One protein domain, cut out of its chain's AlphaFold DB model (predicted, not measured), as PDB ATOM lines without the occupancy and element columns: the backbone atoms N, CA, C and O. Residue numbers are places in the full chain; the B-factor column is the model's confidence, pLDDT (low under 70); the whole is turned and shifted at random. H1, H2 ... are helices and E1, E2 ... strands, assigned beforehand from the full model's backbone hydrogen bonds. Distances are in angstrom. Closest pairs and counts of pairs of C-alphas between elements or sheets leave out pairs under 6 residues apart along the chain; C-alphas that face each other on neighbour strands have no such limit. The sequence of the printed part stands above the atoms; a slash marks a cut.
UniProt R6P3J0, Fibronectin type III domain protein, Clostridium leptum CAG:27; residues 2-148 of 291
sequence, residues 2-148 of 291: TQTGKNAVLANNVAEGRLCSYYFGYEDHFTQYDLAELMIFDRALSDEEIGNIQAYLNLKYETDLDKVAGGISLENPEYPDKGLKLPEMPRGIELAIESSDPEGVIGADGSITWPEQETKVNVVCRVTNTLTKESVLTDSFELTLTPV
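This is residues 2 to 148 of the 291 residues of the protein "Fibronectin type III domain protein" of Clostridium leptum CAG:27 (UniProt R6P3J0). A long rod with little regular structure: a small, strongly twisted sheet built round E2, with H2 packed on it, lies toward one end, residues 2 to 46 wander loosely toward the other, and H1 lies between. The 147 printed residues include two named helices, then four named strands; the class is mixed, with 50 residues in named elements. The sheet is antiparallel and branched; the whole is extended, radius of gyration 24.1 A, spanning 83 by 32 by 18 A.

E2, residues 119 to 129, measures 32.1 A; E1, 93 to 101, 24.4 A. E3 is 135 to 137; E4, 141 to 145, ends at C-alpha (176.848, 263.752, 230.559). H1, 47 to 62, 20.4 A, begins at C-alpha (135.427, 247.280, 215.875); H2 is 65 to 70.

E1, E2 and E3 form a meander, antiparallel strands in succession, with hairpins E1-E2 and E2-E3. E1 lies on one side of E2, E3 and E4 on the other. Within hydrogen-bond range are N 96 and O 126, 3.0 A, N 127 and O 136, 2.9 A, and N 121 and O 143, 2.8 A. H2 is on the sheet at a height of 8.3 A; its closest C-alphas to E3 are Leu 65 and Val 136, 6.4 A. H1 is not on it. In H1 and H2 every O i to N i+4 pair is within range.

The C-alphas farthest apart, Ala 15 and Val 148, are 83.3 A apart. The printed part has no cut; links H2 to E1 and E1 to E2 are long. Residues 2 to 35 have pLDDT under 70.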
ATOM      1  N   THR A   2     133.011 257.182 230.174       36.56
ATOM      2  CA  THR A   2     132.656 256.941 228.770       36.56
ATOM      3  C   THR A   2     131.836 255.656 228.687       36.56
ATOM      4  O   THR A   2     132.308 254.598 229.095       36.56
ATOM      5  N   GLN A   3     130.587 255.738 228.226       38.69
ATOM      6  CA  GLN A   3     129.720 254.570 228.076       38.69
ATOM      7  C   GLN A   3     129.410 254.343 226.597       38.69
ATOM      8  O   GLN A   3     128.686 255.114 225.973       38.69
ATOM      9  N   THR A   4     129.944 253.256 226.044       38.59
ATOM     10  CA  THR A   4     129.687 252.831 224.664       38.59
ATOM     11  C   THR A   4     128.585 251.776 224.687       38.59
ATOM     12  O   THR A   4     128.828 250.604 224.969       38.59
ATOM     13  N   GLY A   5     127.339 252.195 224.463       40.25
ATOM     14  CA  GLY A   5     126.178 251.302 224.422       40.25
ATOM     15  C   GLY A   5     125.797 250.921 222.991       40.25
ATOM     16  O   GLY A   5     125.538 251.793 222.166       40.25
ATOM     17  N   LYS A   6     125.689 249.618 222.687       34.47
ATOM     18  CA  LYS A   6     124.948 249.142 221.504       34.47
ATOM     19  C   LYS A   6     123.452 249.286 221.793       34.47
ATOM     20  O   LYS A   6     122.869 248.410 222.425       34.47
ATOM     21  N   ASN A   7     122.818 250.368 221.343       38.47
ATOM     22  CA  ASN A   7     121.357 250.433 221.361       38.47
ATOM     23  C   ASN A   7     120.801 249.519 220.265       38.47
ATOM     24  O   ASN A   7     120.999 249.760 219.077       38.47
ATOM     25  N   ALA A   8     120.116 248.450 220.673       34.62
ATOM     26  CA  ALA A   8     119.551 247.453 219.766       34.62
ATOM     27  C   ALA A   8     118.238 247.903 219.095       34.62
ATOM     28  O   ALA A   8     117.761 247.225 218.188       34.62
ATOM     29  N   VAL A   9     117.638 249.025 219.516       38.56
ATOM     30  CA  VAL A   9     116.358 249.500 218.973       38.56
ATOM     31  C   VAL A   9     116.356 251.023 218.835       38.56
ATOM     32  O   VAL A   9     116.264 251.750 219.820       38.56
ATOM     33  N   LEU A  10     116.406 251.502 217.590       42.72
ATOM     34  CA  LEU A  10     115.952 252.842 217.217       42.72
ATOM     35  C   LEU A  10     114.424 252.768 217.085       42.72
ATOM     36  O   LEU A  10     113.905 252.289 216.078       42.72
ATOM     37  N   ALA A  11     113.683 253.145 218.127       42.38
ATOM     38  CA  ALA A  11     112.226 253.150 218.052       42.38
ATOM     39  C   ALA A  11     111.758 254.364 217.232       42.38
ATOM     40  O   ALA A  11     111.829 255.502 217.692       42.38
ATOM     41  N   ASN A  12     111.262 254.117 216.015       39.94
ATOM     42  CA  ASN A  12     110.540 255.116 215.230       39.94
ATOM     43  C   ASN A  12     109.226 255.459 215.940       39.94
ATOM     44  O   ASN A  12     108.304 254.642 215.972       39.94
ATOM     45  N   ASN A  13     109.107 256.676 216.468       44.44
ATOM     46  CA  ASN A  13     107.830 257.176 216.960       44.44
ATOM     47  C   ASN A  13     107.041 257.754 215.773       44.44
ATOM     48  O   ASN A  13     107.103 258.943 215.456       44.44
ATOM     49  N   VAL A  14     106.340 256.869 215.059       49.12
ATOM     50  CA  VAL A  14     105.646 257.167 213.787       49.12
ATOM     51  C   VAL A  14     104.551 258.241 213.946       49.12
ATOM     52  O   VAL A  14     104.111 258.819 212.958       49.12
ATOM     53  N   ALA A  15     104.135 258.548 215.179       51.41
ATOM     54  CA  ALA A  15     103.095 259.531 215.477       51.41
ATOM     55  C   ALA A  15     103.531 261.004 215.316       51.41
ATOM     56  O   ALA A  15     102.669 261.859 215.136       51.41
ATOM     57  N   GLU A  16     104.834 261.321 215.343       50.00
ATOM     58  CA  GLU A  16     105.319 262.720 215.363       50.00
ATOM     59  C   GLU A  16     106.227 263.109 214.183       50.00
ATOM     60  O   GLU A  16     106.741 264.227 214.140       50.00
ATOM     61  N   GLY A  17     106.461 262.210 213.220       43.16
ATOM     62  CA  GLY A  17     107.373 262.479 212.097       43.16
ATOM     63  C   GLY A  17     108.837 262.700 212.514       43.16
ATOM     64  O   GLY A  17     109.620 263.248 211.740       43.16
ATOM     65  N   ARG A  18     109.220 262.289 213.732       42.44
ATOM     66  CA  ARG A  18     110.583 262.401 214.271       42.44
ATOM     67  C   ARG A  18     111.277 261.041 214.205       42.44
ATOM     68  O   ARG A  18     110.800 260.072 214.786       42.44
ATOM     69  N   LEU A  19     112.403 260.979 213.493       43.03
ATOM     70  CA  LEU A  19     113.126 259.733 213.197       43.03
ATOM     71  C   LEU A  19     113.973 259.208 214.370       43.03
ATOM     72  O   LEU A  19     114.325 258.036 214.377       43.03
ATOM     73  N   CYS A  20     114.281 260.041 215.369       45.88
ATOM     74  CA  CYS A  20     114.957 259.652 216.610       45.88
ATOM     75  C   CYS A  20     114.611 260.654 217.721       45.88
ATOM     76  O   CYS A  20     114.799 261.856 217.541       45.88
ATOM     77  N   SER A  21     114.140 260.180 218.875       44.16
ATOM     78  CA  SER A  21     114.036 260.982 220.101       44.16
ATOM     79  C   SER A  21     114.877 260.324 221.190       44.16
ATOM     80  O   SER A  21     114.558 259.214 221.613       44.16
ATOM     81  N   TYR A  22     115.935 260.997 221.645       51.75
ATOM     82  CA  TYR A  22     116.665 260.597 222.847       51.75
ATOM     83  C   TYR A  22     116.026 261.331 224.024       51.75
ATOM     84  O   TYR A  22     116.164 262.545 224.159       51.75
ATOM     85  N   TYR A  23     115.236 260.608 224.812       46.25
ATOM     86  CA  TYR A  23     114.583 261.156 225.993       46.25
ATOM     87  C   TYR A  23     115.478 260.866 227.197       46.25
ATOM     88  O   TYR A  23     115.584 259.721 227.630       46.25
ATOM     89  N   PHE A  24     116.135 261.893 227.732       52.84
ATOM     90  CA  PHE A  24     116.680 261.825 229.084       52.84
ATOM     91  C   PHE A  24     115.480 262.029 230.019       52.84
ATOM     92  O   PHE A  24     114.876 263.102 230.020       52.84
ATOM     93  N   GLY A  25     115.018 260.957 230.668       46.75
ATOM     94  CA  GLY A  25     113.770 260.946 231.436       46.75
ATOM     95  C   GLY A  25     113.720 262.056 232.490       46.75
ATOM     96  O   GLY A  25     114.688 262.282 233.203       46.75
ATOM     97  N   TYR A  26     112.572 262.726 232.598       46.09
ATOM     98  CA  TYR A  26     112.336 263.850 233.517       46.09
ATOM     99  C   TYR A  26     112.389 263.482 235.015       46.09
ATOM    100  O   TYR A  26     112.342 264.385 235.845       46.09
ATOM    101  N   GLU A  27     112.467 262.195 235.372       45.91
ATOM    102  CA  GLU A  27     112.453 261.735 236.774       45.91
ATOM    103  C   GLU A  27     113.815 261.273 237.299       45.91
ATOM    104  O   GLU A  27     113.990 261.146 238.509       45.91
ATOM    105  N   ASP A  28     114.803 261.108 236.422       45.16
ATOM    106  CA  ASP A  28     116.167 260.812 236.833       45.16
ATOM    107  C   ASP A  28     116.989 262.086 236.669       45.16
ATOM    108  O   ASP A  28     117.179 262.592 235.564       45.16
ATOM    109  N   HIS A  29     117.468 262.627 237.787       47.84
ATOM    110  CA  HIS A  29     118.338 263.799 237.866       47.84
ATOM    111  C   HIS A  29     119.724 263.561 237.219       47.84
ATOM    112  O   HIS A  29     120.757 263.800 237.836       47.84
ATOM    113  N   PHE A  30     119.789 263.120 235.959       46.94
ATOM    114  CA  PHE A  30     121.022 263.107 235.168       46.94
ATOM    115  C   PHE A  30     121.477 264.520 234.784       46.94
ATOM    116  O   PHE A  30     122.615 264.698 234.364       46.94
ATOM    117  N   THR A  31     120.647 265.549 235.001       46.41
ATOM    118  CA  THR A  31     121.002 266.961 234.771       46.41
ATOM    119  C   THR A  31     122.034 267.514 235.756       46.41
ATOM    120  O   THR A  31     122.245 268.722 235.789       46.41
ATOM    121  N   GLN A  32     122.662 266.678 236.587       51.97
ATOM    122  CA  GLN A  32     123.835 267.110 237.344       51.97
ATOM    123  C   GLN A  32     125.132 267.039 236.518       51.97
ATOM    124  O   GLN A  32     126.171 267.495 236.990       51.97
ATOM    125  N   TYR A  33     125.074 266.507 235.291       54.09
ATOM    126  CA  TYR A  33     126.203 266.458 234.366       54.09
ATOM    127  C   TYR A  33     125.828 267.070 233.014       54.09
ATOM    128  O   TYR A  33     124.791 266.742 232.438       54.09
ATOM    129  N   ASP A  34     126.695 267.937 232.495       63.91
ATOM    130  CA  ASP A  34     126.564 268.489 231.151       63.91
ATOM    131  C   ASP A  34     126.900 267.418 230.101       63.91
ATOM    132  O   ASP A  34     127.890 266.689 230.215       63.91
ATOM    133  N   LEU A  35     126.077 267.317 229.051       68.31
ATOM    134  CA  LEU A  35     126.382 266.478 227.891       68.31
ATOM    135  C   LEU A  35     127.563 267.094 227.128       68.31
ATOM    136  O   LEU A  35     127.406 268.130 226.484       68.31
ATOM    137  N   ALA A  36     128.727 266.445 227.178       74.44
ATOM    138  CA  ALA A  36     129.944 266.959 226.547       74.44
ATOM    139  C   ALA A  36     129.997 266.722 225.025       74.44
ATOM    140  O   ALA A  36     130.420 267.607 224.285       74.44
ATOM    141  N   GLU A  37     129.587 265.540 224.547       81.94
ATOM    142  CA  GLU A  37     129.643 265.177 223.125       81.94
ATOM    143  C   GLU A  37     128.670 264.034 222.792       81.94
ATOM    144  O   GLU A  37     128.534 263.081 223.559       81.94
ATOM    145  N   LEU A  38     127.991 264.124 221.641       82.31
ATOM    146  CA  LEU A  38     127.094 263.092 221.114       82.31
ATOM    147  C   LEU A  38     127.489 262.758 219.674       82.31
ATOM    148  O   LEU A  38     127.471 263.629 218.806       82.31
ATOM    149  N   MET A  39     127.795 261.487 219.421       81.94
ATOM    150  CA  MET A  39     128.145 260.986 218.092       81.94
ATOM    151  C   MET A  39     127.036 260.071 217.572       81.94
ATOM    152  O   MET A  39     126.638 259.125 218.250       81.94
ATOM    153  N   ILE A  40     126.536 260.353 216.368       83.50
ATOM    154  CA  ILE A  40     125.471 259.583 215.712       83.50
ATOM    155  C   ILE A  40     125.997 259.092 214.368       83.50
ATOM    156  O   ILE A  40     126.513 259.879 213.577       83.50
ATOM    157  N   PHE A  41     125.831 257.797 214.110       82.38
ATOM    158  CA  PHE A  41     126.253 257.148 212.873       82.38
ATOM    159  C   PHE A  41     125.032 256.573 212.156       82.38
ATOM    160  O   PHE A  41     124.138 256.011 212.785       82.38
ATOM    161  N   ASP A  42     124.999 256.709 210.833       86.81
ATOM    162  CA  ASP A  42     123.933 256.201 209.960       86.81
ATOM    163  C   ASP A  42     124.084 254.705 209.631       86.81
ATOM    164  O   ASP A  42     123.250 254.117 208.941       86.81
ATOM    165  N   ARG A  43     125.136 254.071 210.156       90.50
ATOM    166  CA  ARG A  43     125.430 252.647 210.005       90.50
ATOM    167  C   ARG A  43     126.054 252.058 211.262       90.50
ATOM    168  O   ARG A  43     126.560 252.769 212.128       90.50
ATOM    169  N   ALA A  44     126.087 250.729 211.307       85.62
ATOM    170  CA  ALA A  44     126.907 250.020 212.275       85.62
ATOM    171  C   ALA A  44     128.396 250.333 212.047       85.62
ATOM    172  O   ALA A  44     128.886 250.348 210.910       85.62
ATOM    173  N   LEU A  45     129.100 250.575 213.146       87.06
ATOM    174  CA  LEU A  45     130.543 250.758 213.157       87.06
ATOM    175  C   LEU A  45     131.254 249.411 213.246       87.06
ATOM    176  O   LEU A  45     130.774 248.490 213.911       87.06
ATOM    177  N   SER A  46     132.405 249.320 212.587       89.50
ATOM    178  CA  SER A  46     133.360 248.230 212.790       89.50
ATOM    179  C   SER A  46     134.072 248.364 214.140       89.50
ATOM    180  O   SER A  46     134.104 249.441 214.738       89.50
ATOM    181  N   ASP A  47     134.685 247.276 214.608       89.62
ATOM    182  CA  ASP A  47     135.427 247.280 215.875       89.62
ATOM    183  C   ASP A  47     136.616 248.259 215.847       89.62
ATOM    184  O   ASP A  47     136.904 248.907 216.851       89.62
ATOM    185  N   GLU A  48     137.264 248.434 214.689       92.38
ATOM    186  CA  GLU A  48     138.339 249.419 214.504       92.38
ATOM    187  C   GLU A  48     137.823 250.859 214.651       92.38
ATOM    188  O   GLU A  48     138.444 251.686 215.317       92.38
ATOM    189  N   GLU A  49     136.663 251.168 214.071       88.62
ATOM    190  CA  GLU A  49     136.049 252.497 214.168       88.62
ATOM    191  C   GLU A  49     135.605 252.815 215.591       88.62
ATOM    192  O   GLU A  49     135.836 253.923 216.075       88.62
ATOM    193  N   ILE A  50     135.034 251.829 216.286       85.81
ATOM    194  CA  ILE A  50     134.709 251.942 217.711       85.81
ATOM    195  C   ILE A  50     135.990 252.178 218.523       85.81
ATOM    196  O   ILE A  50     136.012 253.061 219.379       85.81
ATOM    197  N   GLY A  51     137.069 251.445 218.229       84.12
ATOM    198  CA  GLY A  51     138.373 251.633 218.866       84.12
ATOM    199  C   GLY A  51     138.949 253.034 218.648       84.12
ATOM    200  O   GLY A  51     139.424 253.659 219.594       84.12
ATOM    201  N   ASN A  52     138.849 253.573 217.430       89.38
ATOM    202  CA  ASN A  52     139.297 254.930 217.113       89.38
ATOM    203  C   ASN A  52     138.463 256.004 217.833       89.38
ATOM    204  O   ASN A  52     139.028 256.977 218.332       89.38
ATOM    205  N   ILE A  53     137.142 255.823 217.939       88.25
ATOM    206  CA  ILE A  53     136.269 256.723 218.710       88.25
ATOM    207  C   ILE A  53     136.615 256.667 220.196       88.25
ATOM    208  O   ILE A  53     136.741 257.709 220.836       88.25
ATOM    209  N   GLN A  54     136.822 255.472 220.750       85.12
ATOM    210  CA  GLN A  54     137.217 255.330 222.148       85.12
ATOM    211  C   GLN A  54     138.570 256.003 222.412       85.12
ATOM    212  O   GLN A  54     138.714 256.714 223.402       85.12
ATOM    213  N   ALA A  55     139.542 255.839 221.510       87.69
ATOM    214  CA  ALA A  55     140.831 256.516 221.608       87.69
ATOM    215  C   ALA A  55     140.678 258.045 221.579       87.69
ATOM    216  O   ALA A  55     141.303 258.730 222.383       87.69
ATOM    217  N   TYR A  56     139.814 258.577 220.707       90.56
ATOM    218  CA  TYR A  56     139.490 260.005 220.666       90.56
ATOM    219  C   TYR A  56     138.890 260.499 221.990       90.56
ATOM    220  O   TYR A  56     139.352 261.501 222.535       90.56
ATOM    221  N   LEU A  57     137.887 259.796 222.526       89.06
ATOM    222  CA  LEU A  57     137.211 260.192 223.763       89.06
ATOM    223  C   LEU A  57     138.159 260.132 224.966       89.06
ATOM    224  O   LEU A  57     138.197 261.074 225.755       89.06
ATOM    225  N   ASN A  58     138.976 259.079 225.065       87.88
ATOM    226  CA  ASN A  58     139.982 258.956 226.120       87.88
ATOM    227  C   ASN A  58     141.024 260.075 226.022       87.88
ATOM    228  O   ASN A  58     141.367 260.695 227.029       87.88
ATOM    229  N   LEU A  59     141.494 260.368 224.807       91.94
ATOM    230  CA  LEU A  59     142.443 261.451 224.576       91.94
ATOM    231  C   LEU A  59     141.850 262.807 224.981       91.94
ATOM    232  O   LEU A  59     142.536 263.616 225.592       91.94
ATOM    233  N   LYS A  60     140.578 263.062 224.666       89.88
ATOM    234  CA  LYS A  60     139.931 264.356 224.913       89.88
ATOM    235  C   LYS A  60     139.510 264.580 226.362       89.88
ATOM    236  O   LYS A  60     139.597 265.704 226.839       89.88
ATOM    237  N   TYR A  61     138.998 263.545 227.027       87.06
ATOM    238  CA  TYR A  61     138.271 263.698 228.292       87.06
ATOM    239  C   TYR A  61     138.860 262.913 229.462       87.06
ATOM    240  O   TYR A  61     138.555 263.236 230.608       87.06
ATOM    241  N   GLU A  62     139.654 261.871 229.206       87.69
ATOM    242  CA  GLU A  62     140.179 260.990 230.261       87.69
ATOM    243  C   GLU A  62     141.697 261.118 230.458       87.69
ATOM    244  O   GLU A  62     142.238 260.580 231.423       87.69
ATOM    245  N   THR A  63     142.392 261.833 229.571       92.12
ATOM    246  CA  THR A  63     143.841 262.031 229.664       92.12
ATOM    247  C   THR A  63     144.175 263.032 230.759       92.12
ATOM    248  O   THR A  63     143.819 264.203 230.680       92.12
ATOM    249  N   ASP A  64     144.923 262.566 231.751       95.19
ATOM    250  CA  ASP A  64     145.486 263.381 232.821       95.19
ATOM    251  C   ASP A  64     146.952 263.684 232.486       95.19
ATOM    252  O   ASP A  64     147.824 262.820 232.617       95.19
ATOM    253  N   LEU A  65     147.206 264.891 231.972       96.38
ATOM    254  CA  LEU A  65     148.536 265.291 231.515       96.38
ATOM    255  C   LEU A  65     149.558 265.343 232.656       96.38
ATOM    256  O   LEU A  65     150.711 264.989 232.422       96.38
ATOM    257  N   ASP A  66     149.149 265.703 233.875       97.44
ATOM    258  CA  ASP A  66     150.034 265.724 235.047       97.44
ATOM    259  C   ASP A  66     150.495 264.310 235.412       97.44
ATOM    260  O   ASP A  66     151.679 264.073 235.659       97.44
ATOM    261  N   LYS A  67     149.582 263.329 235.368       96.38
ATOM    262  CA  LYS A  67     149.956 261.918 235.553       96.38
ATOM    263  C   LYS A  67     150.884 261.412 234.457       96.38
ATOM    264  O   LYS A  67     151.791 260.639 234.758       96.38
ATOM    265  N   VAL A  68     150.655 261.806 233.202       97.00
ATOM    266  CA  VAL A  68     151.549 261.434 232.095       97.00
ATOM    267  C   VAL A  68     152.931 262.040 232.322       97.00
ATOM    268  O   VAL A  68     153.913 261.306 232.281       97.00
ATOM    269  N   ALA A  69     153.008 263.337 232.620       97.50
ATOM    270  CA  ALA A  69     154.257 264.045 232.874       97.50
ATOM    271  C   ALA A  69     155.050 263.436 234.040       97.50
ATOM    272  O   ALA A  69     156.245 263.190 233.899       97.50
ATOM    273  N   GLY A  70     154.384 263.110 235.151       96.88
ATOM    274  CA  GLY A  70     155.013 262.465 236.309       96.88
ATOM    275  C   GLY A  70     155.426 261.004 236.087       96.88
ATOM    276  O   GLY A  70     156.165 260.452 236.897       96.88
ATOM    277  N   GLY A  71     154.952 260.364 235.014       95.62
ATOM    278  CA  GLY A  71     155.339 259.003 234.629       95.62
ATOM    279  C   GLY A  71     156.520 258.931 233.657       95.62
ATOM    280  O   GLY A  71     156.974 257.830 233.347       95.62
ATOM    281  N   ILE A  72     157.003 260.069 233.151       97.12
ATOM    282  CA  ILE A  72     158.124 260.118 232.208       97.12
ATOM    283  C   ILE A  72     159.435 259.861 232.950       97.12
ATOM    284  O   ILE A  72     159.663 260.363 234.047       97.12
ATOM    285  N   SER A  73     160.319 259.100 232.311       95.44
ATOM    286  CA  SER A  73     161.699 258.902 232.743       95.44
ATOM    287  C   SER A  73     162.616 259.087 231.545       95.44
ATOM    288  O   SER A  73     162.320 258.589 230.458       95.44
ATOM    289  N   LEU A  74     163.727 259.788 231.754       95.44
ATOM    290  CA  LEU A  74     164.780 259.961 230.760       95.44
ATOM    291  C   LEU A  74     166.012 259.167 231.188       95.44
ATOM    292  O   LEU A  74     166.341 259.103 232.373       95.44
ATOM    293  N   GLU A  75     166.675 258.550 230.220       94.00
ATOM    294  CA  GLU A  75     167.929 257.837 230.444       94.00
ATOM    295  C   GLU A  75     169.112 258.781 230.224       94.00
ATOM    296  O   GLU A  75     169.062 259.678 229.376       94.00
ATOM    297  N   ASN A  76     170.193 258.569 230.979       94.62
ATOM    298  CA  ASN A  76     171.432 259.294 230.730       94.62
ATOM    299  C   ASN A  76     171.957 258.924 229.336       94.62
ATOM    300  O   ASN A  76     172.069 257.735 229.031       94.62
ATOM    301  N   PRO A  77     172.301 259.913 228.496       93.00
ATOM    302  CA  PRO A  77     172.902 259.627 227.208       93.00
ATOM    303  C   PRO A  77     174.297 259.026 227.396       93.00
ATOM    304  O   PRO A  77     175.046 259.424 228.291       93.00
ATOM    305  N   GLU A  78     174.668 258.107 226.511       89.69
ATOM    306  CA  GLU A  78     176.005 257.518 226.474       89.69
ATOM    307  C   GLU A  78     176.809 258.165 225.350       89.69
ATOM    308  O   GLU A  78     176.351 258.232 224.213       89.69
ATOM    309  N   TYR A  79     178.018 258.643 225.632       85.88
ATOM    310  CA  TYR A  79     178.896 259.129 224.571       85.88
ATOM    311  C   TYR A  79     179.249 257.973 223.614       85.88
ATOM    312  O   TYR A  79     179.616 256.897 224.095       85.88
ATOM    313  N   PRO A  80     179.205 258.156 222.279       87.38
ATOM    314  CA  PRO A  80     179.071 259.409 221.529       87.38
ATOM    315  C   PRO A  80     177.665 259.634 220.939       87.38
ATOM    316  O   PRO A  80     177.545 260.172 219.831       87.38
ATOM    317  N   ASP A  81     176.598 259.210 221.624       87.69
ATOM    318  CA  ASP A  81     175.226 259.439 221.166       87.69
ATOM    319  C   ASP A  81     175.021 260.928 220.861       87.69
ATOM    320  O   ASP A  81     175.362 261.819 221.639       87.69
ATOM    321  N   LYS A  82     174.482 261.208 219.674       87.50
ATOM    322  CA  LYS A  82     174.299 262.583 219.181       87.50
ATOM    323  C   LYS A  82     172.971 263.195 219.602       87.50
ATOM    324  O   LYS A  82     172.735 264.367 219.316       87.50
ATOM    325  N   GLY A  83     172.098 262.403 220.213       91.62
ATOM    326  CA  GLY A  83     170.759 262.826 220.571       91.62
ATOM    327  C   GLY A  83     170.239 262.117 221.810       91.62
ATOM    328  O   GLY A  83     170.532 260.944 222.035       91.62
ATOM    329  N   LEU A  84     169.455 262.846 222.594       95.06
ATOM    330  CA  LEU A  84     168.752 262.345 223.757       95.06
ATOM    331  C   LEU A  84     167.611 261.433 223.304       95.06
ATOM    332  O   LEU A  84     166.749 261.829 222.518       95.06
ATOM    333  N   LYS A  85     167.603 260.201 223.810       93.75
ATOM    334  CA  LYS A  85     166.543 259.230 223.532       93.75
ATOM    335  C   LYS A  85     165.313 259.589 224.363       93.75
ATOM    336  O   LYS A  85     165.321 259.452 225.582       93.75
ATOM    337  N   LEU A  86     164.268 260.067 223.694       94.44
ATOM    338  CA  LEU A  86     162.971 260.329 224.317       94.44
ATOM    339  C   LEU A  86     162.126 259.042 224.350       94.44
ATOM    340  O   LEU A  86     162.189 258.260 223.397       94.44
ATOM    341  N   PRO A  87     161.338 258.810 225.414       94.88
ATOM    342  CA  PRO A  87     160.481 257.634 225.517       94.88
ATOM    343  C   PRO A  87     159.335 257.664 224.499       94.88
ATOM    344  O   PRO A  87     158.930 258.721 224.007       94.88
ATOM    345  N   GLU A  88     158.770 256.491 224.210       94.00
ATOM    346  CA  GLU A  88     157.557 256.401 223.398       94.00
ATOM    347  C   GLU A  88     156.355 256.990 224.144       94.00
ATOM    348  O   GLU A  88     156.073 256.631 225.289       94.00
ATOM    349  N   MET A  89     155.619 257.873 223.470       95.06
ATOM    350  CA  MET A  89     154.444 258.521 224.042       95.06
ATOM    351  C   MET A  89     153.146 257.818 223.627       95.06
ATOM    352  O   MET A  89     153.036 257.337 222.494       95.06
ATOM    353  N   PRO A  90     152.118 257.792 224.500       91.81
ATOM    354  CA  PRO A  90     150.788 257.329 224.125       91.81
ATOM    355  C   PRO A  90     150.255 258.060 222.889       91.81
ATOM    356  O   PRO A  90     150.520 259.247 222.683       91.81
ATOM    357  N   ARG A  91     149.453 257.369 222.071       90.00
ATOM    358  CA  ARG A  91     148.891 257.947 220.841       90.00
ATOM    359  C   ARG A  91     148.153 259.253 221.148       90.00
ATOM    360  O   ARG A  91     147.222 259.275 221.945       90.00
ATOM    361  N   GLY A  92     148.537 260.315 220.444       94.12
ATOM    362  CA  GLY A  92     147.933 261.636 220.593       94.12
ATOM    363  C   GLY A  92     148.545 262.495 221.700       94.12
ATOM    364  O   GLY A  92     148.095 263.628 221.872       94.12
ATOM    365  N   ILE A  93     149.578 262.003 222.387       97.69
ATOM    366  CA  ILE A  93     150.428 262.786 223.279       97.69
ATOM    367  C   ILE A  93     151.771 263.026 222.601       97.69
ATOM    368  O   ILE A  93     152.385 262.105 222.066       97.69
ATOM    369  N   GLU A  94     152.217 264.271 222.626       97.75
ATOM    370  CA  GLU A  94     153.521 264.684 222.125       97.75
ATOM    371  C   GLU A  94     154.417 265.074 223.302       97.75
ATOM    372  O   GLU A  94     153.957 265.719 224.246       97.75
ATOM    373  N   LEU A  95     155.685 264.674 223.239       98.00
ATOM    374  CA  LEU A  95     156.721 265.068 224.186       98.00
ATOM    375  C   LEU A  95     157.774 265.878 223.439       98.00
ATOM    376  O   LEU A  95     158.326 265.408 222.447       98.00
ATOM    377  N   ALA A  96     158.060 267.075 223.934       97.56
ATOM    378  CA  ALA A  96     159.106 267.935 223.401       97.56
ATOM    379  C   ALA A  96     160.009 268.414 224.534       97.56
ATOM    380  O   ALA A  96     159.534 268.671 225.639       97.56
ATOM    381  N   ILE A  97     161.302 268.569 224.264       97.50
ATOM    382  CA  ILE A  97     162.213 269.226 225.203       97.50
ATOM    383  C   ILE A  97     161.876 270.714 225.198       97.50
ATOM    384  O   ILE A  97     161.841 271.340 224.138       97.50
ATOM    385  N   GLU A  98     161.588 271.259 226.376       97.31
ATOM    386  CA  GLU A  98     161.243 272.669 226.531       97.31
ATOM    387  C   GLU A  98     162.468 273.509 226.861       97.31
ATOM    388  O   GLU A  98     162.680 274.568 226.272       97.31
ATOM    389  N   SER A  99     163.291 273.025 227.786       96.44
ATOM    390  CA  SER A  99     164.520 273.700 228.175       96.44
ATOM    391  C   SER A  99     165.571 272.717 228.669       96.44
ATOM    392  O   SER A  99     165.274 271.592 229.084       96.44
ATOM    393  N   SER A 100     166.816 273.178 228.620       97.12
ATOM    394  CA  SER A 100     167.967 272.531 229.229       97.12
ATOM    395  C   SER A 100     168.808 273.569 229.969       97.12
ATOM    396  O   SER A 100     168.928 274.712 229.528       97.12
ATOM    397  N   ASP A 101     169.371 273.170 231.105       96.69
ATOM    398  CA  ASP A 101     170.319 273.964 231.884       96.69
ATOM    399  C   ASP A 101     171.517 273.079 232.257       96.69
ATOM    400  O   ASP A 101     171.323 272.097 232.978       96.69
ATOM    401  N   PRO A 102     172.740 273.360 231.773       95.94
ATOM    402  CA  PRO A 102     173.132 274.542 230.996       95.94
ATOM    403  C   PRO A 102     172.533 274.608 229.585       95.94
ATOM    404  O   PRO A 102     172.433 273.595 228.887       95.94
ATOM    405  N   GLU A 103     172.189 275.821 229.144       91.94
ATOM    406  CA  GLU A 103     171.677 276.058 227.789       91.94
ATOM    407  C   GLU A 103     172.694 275.628 226.717       91.94
ATOM    408  O   GLU A 103     173.904 275.819 226.848       91.94
ATOM    409  N   GLY A 104     172.191 275.065 225.615       88.56
ATOM    410  CA  GLY A 104     172.998 274.664 224.455       88.56
ATOM    411  C   GLY A 104     173.652 273.283 224.564       88.56
ATOM    412  O   GLY A 104     174.151 272.776 223.558       88.56
ATOM    413  N   VAL A 105     173.609 272.647 225.739       93.94
ATOM    414  CA  VAL A 105     174.105 271.274 225.921       93.94
ATOM    415  C   VAL A 105     173.131 270.257 225.326       93.94
ATOM    416  O   VAL A 105     173.554 269.361 224.600       93.94
ATOM    417  N   ILE A 106     171.830 270.417 225.581       96.06
ATOM    418  CA  ILE A 106     170.771 269.606 224.967       96.06
ATOM    419  C   ILE A 106     169.823 270.534 224.210       96.06
ATOM    420  O   ILE A 106     169.191 271.408 224.807       96.06
ATOM    421  N   GLY A 107     169.744 270.366 222.893       94.25
ATOM    422  CA  GLY A 107     168.847 271.121 222.026       94.25
ATOM    423  C   GLY A 107     167.385 270.702 222.184       94.25
ATOM    424  O   GLY A 107     167.077 269.591 222.612       94.25
ATOM    425  N   ALA A 108     166.463 271.579 221.781       93.62
ATOM    426  CA  ALA A 108     165.025 271.278 221.773       93.62
ATOM    427  C   ALA A 108     164.653 270.126 220.813       93.62
ATOM    428  O   ALA A 108     163.634 269.464 220.989       93.62
ATOM    429  N   ASP A 109     165.496 269.871 219.809       92.12
ATOM    430  CA  ASP A 109     165.418 268.728 218.892       92.12
ATOM    431  C   ASP A 109     166.029 267.439 219.475       92.12
ATOM    432  O   ASP A 109     166.091 266.415 218.796       92.12
ATOM    433  N   GLY A 110     166.501 267.493 220.722       93.44
ATOM    434  CA  GLY A 110     167.195 266.408 221.398       93.44
ATOM    435  C   GLY A 110     168.672 266.301 221.053       93.44
ATOM    436  O   GLY A 110     169.322 265.425 221.608       93.44
ATOM    437  N   SER A 111     169.233 267.150 220.187       95.00
ATOM    438  CA  SER A 111     170.665 267.097 219.867       95.00
ATOM    439  C   SER A 111     171.537 267.326 221.105       95.00
ATOM    440  O   SER A 111     171.218 268.156 221.955       95.00
ATOM    441  N   ILE A 112     172.641 266.583 221.219       94.94
ATOM    442  CA  ILE A 112     173.573 266.688 222.350       94.94
ATOM    443  C   ILE A 112     174.881 267.326 221.887       94.94
ATOM    444  O   ILE A 112     175.578 266.799 221.016       94.94
ATOM    445  N   THR A 113     175.240 268.435 222.527       92.81
ATOM    446  CA  THR A 113     176.574 269.029 222.466       92.81
ATOM    447  C   THR A 113     177.354 268.572 223.688       92.81
ATOM    448  O   THR A 113     177.149 269.072 224.792       92.81
ATOM    449  N   TRP A 114     178.251 267.604 223.501       91.69
ATOM    450  CA  TRP A 114     179.017 267.043 224.610       91.69
ATOM    451  C   TRP A 114     179.960 268.089 225.235       91.69
ATOM    452  O   TRP A 114     180.741 268.707 224.505       91.69
ATOM    453  N   PRO A 115     179.900 268.294 226.563       89.88
ATOM    454  CA  PRO A 115     180.805 269.193 227.278       89.88
ATOM    455  C   PRO A 115     182.238 268.636 227.315       89.88
ATOM    456  O   PRO A 115     182.466 267.465 227.030       89.88
ATOM    457  N   GLU A 116     183.219 269.460 227.696       85.81
ATOM    458  CA  GLU A 116     184.624 269.021 227.838       85.81
ATOM    459  C   GLU A 116     184.877 268.198 229.110       85.81
ATOM    460  O   GLU A 116     185.831 267.425 229.185       85.81
ATOM    461  N   GLN A 117     184.018 268.365 230.112       86.31
ATOM    462  CA  GLN A 117     184.084 267.684 231.398       86.31
ATOM    463  C   GLN A 117     182.702 267.167 231.788       86.31
ATOM    464  O   GLN A 117     181.686 267.634 231.263       86.31
ATOM    465  N   GLU A 118     182.665 266.228 232.732       92.75
ATOM    466  CA  GLU A 118     181.407 265.732 233.283       92.75
ATOM    467  C   GLU A 118     180.515 266.901 233.712       92.75
ATOM    468  O   GLU A 118     180.938 267.792 234.453       92.75
ATOM    469  N   THR A 119     179.289 266.919 233.195       94.38
ATOM    470  CA  THR A 119     178.342 268.006 233.440       94.38
ATOM    471  C   THR A 119     176.970 267.434 233.732       94.38
ATOM    472  O   THR A 119     176.481 266.549 233.027       94.38
ATOM    473  N   LYS A 120     176.335 267.975 234.771       96.75
ATOM    474  CA  LYS A 120     174.931 267.721 235.073       96.75
ATOM    475  C   LYS A 120     174.062 268.685 234.283       96.75
ATOM    476  O   LYS A 120     174.323 269.884 234.303       96.75
ATOM    477  N   VAL A 121     173.054 268.151 233.606       97.62
ATOM    478  CA  VAL A 121     172.123 268.909 232.774       97.62
ATOM    479  C   VAL A 121     170.713 268.651 233.271       97.62
ATOM    480  O   VAL A 121     170.255 267.514 233.290       97.62
ATOM    481  N   ASN A 122     170.022 269.710 233.658       97.44
ATOM    482  CA  ASN A 122     168.616 269.676 234.014       97.44
ATOM    483  C   ASN A 122     167.774 269.871 232.758       97.44
ATOM    484  O   ASN A 122     167.943 270.867 232.057       97.44
ATOM    485  N   VAL A 123     166.880 268.932 232.468       98.00
ATOM    486  CA  VAL A 123     165.992 268.984 231.302       98.00
ATOM    487  C   VAL A 123     164.550 269.060 231.767       98.00
ATOM    488  O   VAL A 123     164.113 268.248 232.578       98.00
ATOM    489  N   VAL A 124     163.799 270.007 231.216       98.06
ATOM    490  CA  VAL A 124     162.345 270.082 231.386       98.06
ATOM    491  C   VAL A 124     161.700 269.797 230.042       98.06
ATOM    492  O   VAL A 124     162.096 270.356 229.016       98.06
ATOM    493  N   CYS A 125     160.695 268.931 230.034       98.25
ATOM    494  CA  CYS A 125     159.933 268.613 228.839       98.25
ATOM    495  C   CYS A 125     158.523 269.199 228.916       98.25
ATOM    496  O   CYS A 125     157.950 269.364 229.992       98.25
ATOM    497  N   ARG A 126     157.935 269.471 227.754       98.38
ATOM    498  CA  ARG A 126     156.518 269.780 227.591       98.38
ATOM    499  C   ARG A 126     155.790 268.547 227.077       98.38
ATOM    500  O   ARG A 126     156.155 267.995 226.039       98.38
ATOM    501  N   VAL A 127     154.722 268.181 227.774       98.50
ATOM    502  CA  VAL A 127     153.767 267.157 227.355       98.50
ATOM    503  C   VAL A 127     152.545 267.853 226.775       98.50
ATOM    504  O   VAL A 127     151.923 268.666 227.457       98.50
ATOM    505  N   THR A 128     152.187 267.528 225.537       98.38
ATOM    506  CA  THR A 128     151.086 268.171 224.814       98.38
ATOM    507  C   THR A 128     150.030 267.154 224.420       98.38
ATOM    508  O   THR A 128     150.320 266.158 223.756       98.38
ATOM    509  N   ASN A 129     148.772 267.443 224.746       97.94
ATOM    510  CA  ASN A 129     147.644 266.745 224.147       97.94
ATOM    511  C   ASN A 129     147.426 267.274 222.726       97.94
ATOM    512  O   ASN A 129     147.032 268.422 222.517       97.94
ATOM    513  N   THR A 130     147.663 266.444 221.716       96.62
ATOM    514  CA  THR A 130     147.585 266.882 220.314       96.62
ATOM    515  C   THR A 130     146.164 267.232 219.864       96.62
ATOM    516  O   THR A 130     146.018 267.952 218.871       96.62
ATOM    517  N   LEU A 131     145.134 266.771 220.581       94.75
ATOM    518  CA  LEU A 131     143.733 267.045 220.282       94.75
ATOM    519  C   LEU A 131     143.239 268.320 220.974       94.75
ATOM    520  O   LEU A 131     142.741 269.212 220.289       94.75
ATOM    521  N   THR A 132     143.384 268.422 222.301       95.12
ATOM    522  CA  THR A 132     142.913 269.599 223.064       95.12
ATOM    523  C   THR A 132     143.873 270.784 222.972       95.12
ATOM    524  O   THR A 132     143.469 271.914 223.229       95.12
ATOM    525  N   LYS A 133     145.124 270.539 222.550       96.75
ATOM    526  CA  LYS A 133     146.245 271.497 222.531       96.75
ATOM    527  C   LYS A 133     146.679 271.986 223.910       96.75
ATOM    528  O   LYS A 133     147.522 272.873 223.997       96.75
ATOM    529  N   GLU A 134     146.148 271.398 224.975       97.50
ATOM    530  CA  GLU A 134     146.614 271.650 226.332       97.50
ATOM    531  C   GLU A 134     148.016 271.077 226.526       97.50
ATOM    532  O   GLU A 134     148.425 270.117 225.861       97.50
ATOM    533  N   SER A 135     148.774 271.691 227.428       98.12
ATOM    534  CA  SER A 135     150.139 271.277 227.716       98.12
ATOM    535  C   SER A 135     150.473 271.469 229.183       98.12
ATOM    536  O   SER A 135     150.011 272.423 229.808       98.12
ATOM    537  N   VAL A 136     151.324 270.590 229.695       98.62
ATOM    538  CA  VAL A 136     151.940 270.706 231.019       98.62
ATOM    539  C   VAL A 136     153.445 270.511 230.884       98.62
ATOM    540  O   VAL A 136     153.917 269.919 229.909       98.62
ATOM    541  N   LEU A 137     154.199 271.024 231.849       98.44
ATOM    542  CA  LEU A 137     155.632 270.773 231.940       98.44
ATOM    543  C   LEU A 137     155.889 269.614 232.898       98.44
ATOM    544  O   LEU A 137     155.151 269.424 233.863       98.44
ATOM    545  N   THR A 138     156.932 268.845 232.620       98.19
ATOM    546  CA  THR A 138     157.458 267.866 233.568       98.19
ATOM    547  C   THR A 138     158.194 268.570 234.703       98.19
ATOM    548  O   THR A 138     158.592 269.732 234.588       98.19
ATOM    549  N   ASP A 139     158.465 267.827 235.772       96.94
ATOM    550  CA  ASP A 139     159.567 268.178 236.661       96.94
ATOM    551  C   ASP A 139     160.912 268.102 235.909       96.94
ATOM    552  O   ASP A 139     161.005 267.585 234.790       96.94
ATOM    553  N   SER A 140     161.963 268.640 236.527       96.62
ATOM    554  CA  SER A 140     163.313 268.611 235.961       96.62
ATOM    555  C   SER A 140     163.931 267.217 236.061       96.62
ATOM    556  O   SER A 140     164.044 266.659 237.154       96.62
ATOM    557  N   PHE A 141     164.416 266.700 234.936       97.25
ATOM    558  CA  PHE A 141     165.248 265.503 234.870       97.25
ATOM    559  C   PHE A 141     166.722 265.897 234.982       97.25
ATOM    560  O   PHE A 141     167.226 266.621 234.127       97.25
ATOM    561  N   GLU A 142     167.420 265.425 236.017       97.25
ATOM    562  CA  GLU A 142     168.871 265.610 236.142       97.25
ATOM    563  C   GLU A 142     169.595 264.506 235.359       97.25
ATOM    564  O   GLU A 142     169.613 263.346 235.768       97.25
ATOM    565  N   LEU A 143     170.197 264.876 234.231       96.94
ATOM    566  CA  LEU A 143     171.012 264.000 233.395       96.94
ATOM    567  C   LEU A 143     172.496 264.239 233.667       96.94
ATOM    568  O   LEU A 143     172.919 265.368 233.906       96.94
ATOM    569  N   THR A 144     173.311 263.189 233.602       95.94
ATOM    570  CA  THR A 144     174.774 263.305 233.738       95.94
ATOM    571  C   THR A 144     175.451 262.948 232.424       95.94
ATOM    572  O   THR A 144     175.382 261.805 231.979       95.94
ATOM    573  N   LEU A 145     176.112 263.927 231.808       94.00
ATOM    574  CA  LEU A 145     176.848 263.752 230.559       94.00
ATOM    575  C   LEU A 145     178.325 263.544 230.883       94.00
ATOM    576  O   LEU A 145     178.983 264.453 231.388       94.00
ATOM    577  N   THR A 146     178.836 262.356 230.569       92.50
ATOM    578  CA  THR A 146     180.231 261.954 230.779       92.50
ATOM    579  C   THR A 146     180.971 261.913 229.436       92.50
ATOM    580  O   THR A 146     180.854 260.940 228.690       92.50
ATOM    581  N   PRO A 147     181.699 262.982 229.062       89.31
ATOM    582  CA  PRO A 147     182.472 262.989 227.827       89.31
ATOM    583  C   PRO A 147     183.726 262.119 227.952       89.31
ATOM    584  O   PRO A 147     184.174 261.781 229.048       89.31
ATOM    585  N   VAL A 148     184.333 261.802 226.811       89.25
ATOM    586  CA  VAL A 148     185.602 261.071 226.767       89.25
ATOM    587  C   VAL A 148     186.771 262.010 227.056       89.25
ATOM    588  O   VAL A 148     186.972 263.015 226.371       89.25
TER     589      VAL A 148